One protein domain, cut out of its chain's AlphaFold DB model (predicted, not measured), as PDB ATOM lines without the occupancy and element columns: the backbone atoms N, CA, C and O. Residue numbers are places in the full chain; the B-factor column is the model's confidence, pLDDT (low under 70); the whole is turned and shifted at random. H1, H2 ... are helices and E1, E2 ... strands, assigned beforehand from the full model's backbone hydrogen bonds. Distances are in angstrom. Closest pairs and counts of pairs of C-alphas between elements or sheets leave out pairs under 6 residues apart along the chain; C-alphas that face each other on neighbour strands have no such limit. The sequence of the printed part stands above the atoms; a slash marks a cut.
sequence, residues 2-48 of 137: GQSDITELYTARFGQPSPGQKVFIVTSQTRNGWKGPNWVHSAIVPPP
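AT A GLANCE: This is residues 2 to 48 of the 137 residues of an uncharacterized protein of Verrucomicrobia bacterium (UniProt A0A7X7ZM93). A long hairpin of two antiparallel strands, E1 and E2, makes the length of this domain, and one short helix, H1, is set off to one side of it, over the half away from the turn. The tip of the hairpin, residues 30 to 35, sticks out and stands free. The printed part has 47 residues, with the named elements H1, E1 and E2 in that order; the sheet order is E1 - E2, antiparallel, and the class is mixed, helices and strands. The whole is loose, with a radius of gyration of the C-alphas of 13.1 A, and its outline is a rod spanning 41 by 19 by 18 A.

HOW THE PARTS SIT: H1, residues 7 to 14, has every O i to N i+4 pair within hydrogen-bond range. A short link of 7 residues joins it to E1, residues 22 to 31. A tight link of 2 residues joins E1 to E2, residues 34 to 44, and the two strands form a hairpin. Their directions stand at 161 degrees, antiparallel. N 23 and O 43 are within hydrogen-bond range at 2.8 A, and near the turn N 34 and O 31 are at 2.9 A. C-alphas 22 and 44, which face each other, are 4.4 A apart. H1 and E2 are apart.

IN THESE COORDINATES: H1 runs from C-alpha 7 at (95.976, 139.708, 132.942) to Phe 14, 10.3 A from first to last C-alpha. E1 begins with C-alpha 22 at (108.151, 146.721, 137.124) and is 29.6 A long. E2 is 31.3 A long and ends with C-alpha 44 at (106.138, 149.453, 134.388).

THE WHOLE: The two C-alphas farthest apart are those of Asn 32 and Pro 48, at 41.1 A. The printed part has no cut and no long link. The mean pLDDT of the printed part is 93.8, and no printed residue is under 70.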
ATOM      1  N   GLY A   2      97.422 137.501 116.553       80.38
ATOM      2  CA  GLY A   2      97.486 136.511 117.639       80.38
ATOM      3  C   GLY A   2      97.793 137.176 118.980       80.38
ATOM      4  O   GLY A   2      98.925 137.114 119.446       80.38
ATOM      5  N   GLN A   3      96.809 137.879 119.538       83.75
ATOM      6  CA  GLN A   3      96.892 138.520 120.847       83.75
ATOM      7  C   GLN A   3      96.107 137.684 121.855       83.75
ATOM      8  O   GLN A   3      94.992 137.249 121.576       83.75
ATOM      9  N   SER A   4      96.699 137.471 123.022       82.94
ATOM     10  CA  SER A   4      96.051 136.834 124.160       82.94
ATOM     11  C   SER A   4      96.266 137.727 125.367       82.94
ATOM     12  O   SER A   4      97.396 138.149 125.621       82.94
ATOM     13  N   ASP A   5      95.188 138.032 126.081       90.88
ATOM     14  CA  ASP A   5      95.278 138.728 127.355       90.88
ATOM     15  C   ASP A   5      95.622 137.714 128.451       90.88
ATOM     16  O   ASP A   5      94.984 136.672 128.582       90.88
ATOM     17  N   ILE A   6      96.673 138.005 129.211       90.69
ATOM     18  CA  ILE A   6      97.162 137.163 130.307       90.69
ATOM     19  C   ILE A   6      96.870 137.778 131.677       90.69
ATOM     20  O   ILE A   6      97.324 137.243 132.688       90.69
ATOM     21  N   THR A   7      96.166 138.912 131.724       91.00
ATOM     22  CA  THR A   7      95.976 139.708 132.942       91.00
ATOM     23  C   THR A   7      95.332 138.885 134.051       91.00
ATOM     24  O   THR A   7      95.835 138.884 135.174       91.00
ATOM     25  N   GLU A   8      94.287 138.119 133.741       93.12
ATOM     26  CA  GLU A   8      93.619 137.247 134.714       93.12
ATOM     27  C   GLU A   8      94.551 136.148 135.239       93.12
ATOM     28  O   GLU A   8      94.672 135.969 136.448       93.12
ATOM     29  N   LEU A   9      95.274 135.457 134.347       93.19
ATOM     30  CA  LEU A   9      96.211 134.388 134.718       93.19
ATOM     31  C   LEU A   9      97.359 134.903 135.588       93.19
ATOM     32  O   LEU A   9      97.775 134.236 136.538       93.19
ATOM     33  N   TYR A  10      97.881 136.084 135.261       92.62
ATOM     34  CA  TYR A  10      98.902 136.747 136.059       92.62
ATOM     35  C   TYR A  10      98.343 137.128 137.433       92.62
ATOM     36  O   TYR A  10      98.943 136.792 138.451       92.62
ATOM     37  N   THR A  11      97.170 137.767 137.470       94.06
ATOM     38  CA  THR A  11      96.536 138.253 138.706       94.06
ATOM     39  C   THR A  11      96.159 137.107 139.638       94.06
ATOM     40  O   THR A  11      96.388 137.199 140.839       94.06
ATOM     41  N   ALA A  12      95.666 135.990 139.103       96.38
ATOM     42  CA  ALA A  12      95.353 134.801 139.891       96.38
ATOM     43  C   ALA A  12      96.592 134.195 140.576       96.38
ATOM     44  O   ALA A  12      96.472 133.603 141.645       96.38
ATOM     45  N   ARG A  13      97.782 134.331 139.972       96.38
ATOM     46  CA  ARG A  13      99.035 133.769 140.508       96.38
ATOM     47  C   ARG A  13      99.812 134.735 141.394       96.38
ATOM     48  O   ARG A  13     100.395 134.307 142.383       96.38
ATOM     49  N   PHE A  14      99.868 136.006 141.011       94.00
ATOM     50  CA  PHE A  14     100.763 137.001 141.609       94.00
ATOM     51  C   PHE A  14     100.023 138.192 142.229       94.00
ATOM     52  O   PHE A  14     100.658 139.045 142.844       94.00
ATOM     53  N   GLY A  15      98.700 138.269 142.072       95.62
ATOM     54  CA  GLY A  15      97.911 139.440 142.434       95.62
ATOM     55  C   GLY A  15      98.044 140.587 141.430       95.62
ATOM     56  O   GLY A  15      98.774 140.517 140.437       95.62
ATOM     57  N   GLN A  16      97.305 141.665 141.689       95.00
ATOM     58  CA  GLN A  16      97.346 142.858 140.853       95.00
ATOM     59  C   GLN A  16      98.591 143.693 141.190       95.00
ATOM     60  O   GLN A  16      98.769 144.077 142.348       95.00
ATOM     61  N   PRO A  17      99.466 143.991 140.213       94.44
ATOM     62  CA  PRO A  17     100.693 144.723 140.493       94.44
ATOM     63  C   PRO A  17     100.392 146.202 140.777       94.44
ATOM     64  O   PRO A  17      99.517 146.806 140.153       94.44
ATOM     65  N   SER A  18     101.126 146.800 141.717       95.06
ATOM     66  CA  SER A  18     100.930 148.204 142.086       95.06
ATOM     67  C   SER A  18     101.442 149.163 141.002       95.06
ATOM     68  O   SER A  18     102.419 148.852 140.316       95.06
ATOM     69  N   PRO A  19     100.844 150.359 140.865       96.44
ATOM     70  CA  PRO A  19     101.390 151.420 140.024       96.44
ATOM     71  C   PRO A  19     102.874 151.690 140.296       96.44
ATOM     72  O   PRO A  19     103.295 151.763 141.448       96.44
ATOM     73  N   GLY A  20     103.671 151.842 139.237       95.69
ATOM     74  CA  GLY A  20     105.123 152.030 139.334       95.69
ATOM     75  C   GLY A  20     105.930 150.739 139.521       95.69
ATOM     76  O   GLY A  20     107.150 150.763 139.361       95.69
ATOM     77  N   GLN A  21     105.286 149.597 139.785       95.75
ATOM     78  CA  GLN A  21     105.972 148.308 139.854       95.75
ATOM     79  C   GLN A  21     106.420 147.858 138.458       95.75
ATOM     80  O   GLN A  21     105.663 147.938 137.488       95.75
ATOM     81  N   LYS A  22     107.652 147.347 138.352       96.56
ATOM     82  CA  LYS A  22     108.151 146.721 137.124       96.56
ATOM     83  C   LYS A  22     107.750 145.246 137.097       96.56
ATOM     84  O   LYS A  22     108.123 144.489 137.987       96.56
ATOM     85  N   VAL A  23     107.008 144.849 136.071       95.81
ATOM     86  CA  VAL A  23     106.597 143.463 135.823       95.81
ATOM     87  C   VAL A  23     107.435 142.848 134.709       95.81
ATOM     88  O   VAL A  23     107.880 143.550 133.798       95.81
ATOM     89  N   PHE A  24     107.631 141.533 134.779       95.56
ATOM     90  CA  PHE A  24     108.364 140.753 133.786       95.56
ATOM     91  C   PHE A  24     107.519 139.563 133.342       95.56
ATOM     92  O   PHE A  24     106.898 138.899 134.169       95.56
ATOM     93  N   ILE A  25     107.529 139.274 132.044       93.81
ATOM     94  CA  ILE A  25     106.934 138.067 131.476       93.81
ATOM     95  C   ILE A  25     107.979 137.347 130.635       93.81
ATOM     96  O   ILE A  25     108.720 137.971 129.875       93.81
ATOM     97  N   VAL A  26     108.030 136.027 130.771       95.06
ATOM     98  CA  VAL A  26     108.855 135.173 129.919       95.06
ATOM     99  C   VAL A  26     107.928 134.449 128.960       95.06
ATOM    100  O   VAL A  26     106.991 133.778 129.387       95.06
ATOM    101  N   THR A  27     108.173 134.593 127.665       93.50
ATOM    102  CA  THR A  27     107.393 133.948 126.611       93.50
ATOM    103  C   THR A  27     108.256 132.938 125.869       93.50
ATOM    104  O   THR A  27     109.463 133.108 125.706       93.50
ATOM    105  N   SER A  28     107.639 131.853 125.415       93.31
ATOM    106  CA  SER A  28     108.255 130.898 124.497       93.31
ATOM    107  C   SER A  28     107.193 130.414 123.531       93.31
ATOM    108  O   SER A  28     106.117 130.006 123.968       93.31
ATOM    109  N   GLN A  29     107.479 130.460 122.236       93.31
ATOM    110  CA  GLN A  29     106.531 130.024 121.214       93.31
ATOM    111  C   GLN A  29     106.818 128.586 120.814       93.31
ATOM    112  O   GLN A  29     107.969 128.252 120.560       93.31
ATOM    113  N   THR A  30     105.787 127.756 120.702       95.31
ATOM    114  CA  THR A  30     105.916 126.406 120.149       95.31
ATOM    115  C   THR A  30     105.318 126.380 118.748       95.31
ATOM    116  O   THR A  30     104.171 126.777 118.559       95.31
ATOM    117  N   ARG A  31     106.081 125.908 117.757       94.12
ATOM    118  CA  ARG A  31     105.635 125.759 116.365       94.12
ATOM    119  C   ARG A  31     106.053 124.394 115.834       94.12
ATOM    120  O   ARG A  31     107.222 124.039 115.918       94.12
ATOM    121  N   ASN A  32     105.109 123.648 115.261       95.88
ATOM    122  CA  ASN A  32     105.343 122.306 114.707       95.88
ATOM    123  C   ASN A  32     106.022 121.351 115.713       95.88
ATOM    124  O   ASN A  32     106.959 120.643 115.360       95.88
ATOM    125  N   GLY A  33     105.606 121.395 116.984       95.56
ATOM    126  CA  GLY A  33     106.206 120.599 118.064       95.56
ATOM    127  C   GLY A  33     107.537 121.134 118.607       95.56
ATOM    128  O   GLY A  33     107.996 120.671 119.646       95.56
ATOM    129  N   TRP A  34     108.135 122.148 117.977       95.44
ATOM    130  CA  TRP A  34     109.395 122.739 118.421       95.44
ATOM    131  C   TRP A  34     109.157 123.972 119.284       95.44
ATOM    132  O   TRP A  34     108.552 124.948 118.836       95.44
ATOM    133  N   LYS A  35     109.667 123.943 120.519       95.69
ATOM    134  CA  LYS A  35     109.689 125.102 121.414       95.69
ATOM    135  C   LYS A  35     110.837 126.029 121.018       95.69
ATOM    136  O   LYS A  35     112.002 125.648 121.044       95.69
ATOM    137  N   GLY A  36     110.490 127.255 120.660       93.94
ATOM    138  CA  GLY A  36     111.420 128.340 120.409       93.94
ATOM    139  C   GLY A  36     112.105 128.841 121.685       93.94
ATOM    140  O   GLY A  36     111.754 128.439 122.804       93.94
ATOM    141  N   PRO A  37     113.089 129.740 121.527       95.94
ATOM    142  CA  PRO A  37     113.822 130.314 122.648       95.94
ATOM    143  C   PRO A  37     112.899 131.104 123.584       95.94
ATOM    144  O   PRO A  37     111.814 131.543 123.197       95.94
ATOM    145  N   ASN A  38     113.351 131.287 124.824       96.75
ATOM    146  CA  ASN A  38     112.661 132.134 125.789       96.75
ATOM    147  C   ASN A  38     112.963 133.610 125.493       96.75
ATOM    148  O   ASN A  38     114.120 133.981 125.300       96.75
ATOM    149  N   TRP A  39     111.932 134.446 125.521       96.12
ATOM    150  CA  TRP A  39     112.024 135.897 125.401       96.12
ATOM    151  C   TRP A  39     111.508 136.535 126.679       96.12
ATOM    152  O   TRP A  39     110.474 136.129 127.204       96.12
ATOM    153  N   VAL A  40     112.219 137.539 127.182       96.75
ATOM    154  CA  VAL A  40     111.806 138.276 128.377       96.75
ATOM    155  C   VAL A  40     111.286 139.639 127.951       96.75
ATOM    156  O   VAL A  40     111.983 140.389 127.269       96.75
ATOM    157  N   HIS A  41     110.076 139.975 128.378       94.62
ATOM    158  CA  HIS A  41     109.500 141.305 128.224       94.62
ATOM    159  C   HIS A  41     109.273 141.921 129.599       94.62
ATOM    160  O   HIS A  41     109.011 141.214 130.571       94.62
ATOM    161  N   SER A  42     109.360 143.245 129.683       95.94
ATOM    162  CA  SER A  42     109.092 143.968 130.921       95.94
ATOM    163  C   SER A  42     108.324 145.249 130.659       95.94
ATOM    164  O   SER A  42     108.540 145.887 129.630       95.94
ATOM    165  N   ALA A  43     107.494 145.647 131.615       95.56
ATOM    166  CA  ALA A  43     106.768 146.909 131.590       95.56
ATOM    167  C   ALA A  43     106.655 147.478 133.009       95.56
ATOM    168  O   ALA A  43     106.759 146.742 133.988       95.56
ATOM    169  N   ILE A  44     106.455 148.789 133.119       96.31
ATOM    170  CA  ILE A  44     106.138 149.453 134.388       96.31
ATOM    171  C   ILE A  44     104.629 149.678 134.420       96.31
ATOM    172  O   ILE A  44     104.063 150.163 133.438       96.31
ATOM    173  N   VAL A  45     103.978 149.325 135.529       94.94
ATOM    174  CA  VAL A  45     102.531 149.517 135.689       94.94
ATOM    175  C   VAL A  45     102.214 151.015 135.682       94.94
ATOM    176  O   VAL A  45     102.799 151.760 136.477       94.94
ATOM    177  N   PRO A  46     101.301 151.483 134.812       93.44
ATOM    178  CA  PRO A  46     100.961 152.894 134.743       93.44
ATOM    179  C   PRO A  46     100.249 153.364 136.023       93.44
ATOM    180  O   PRO A  46      99.579 152.571 136.692       93.44
ATOM    181  N   PRO A  47     100.351 154.659 136.371       92.94
ATOM    182  CA  PRO A  47      99.524 155.242 137.417       92.94
ATOM    183  C   PRO A  47      98.036 155.108 137.063       92.94
ATOM    184  O   PRO A  47      97.685 155.161 135.879       92.94
ATOM    185  N   PRO A  48      97.150 154.964 138.066       87.88
ATOM    186  CA  PRO A  48      95.719 154.907 137.823       87.88
ATOM    187  C   PRO A  48      95.302 156.182 137.094       87.88
ATOM    188  O   PRO A  48      95.647 157.294 137.508       87.88
TER     189      PRO A  48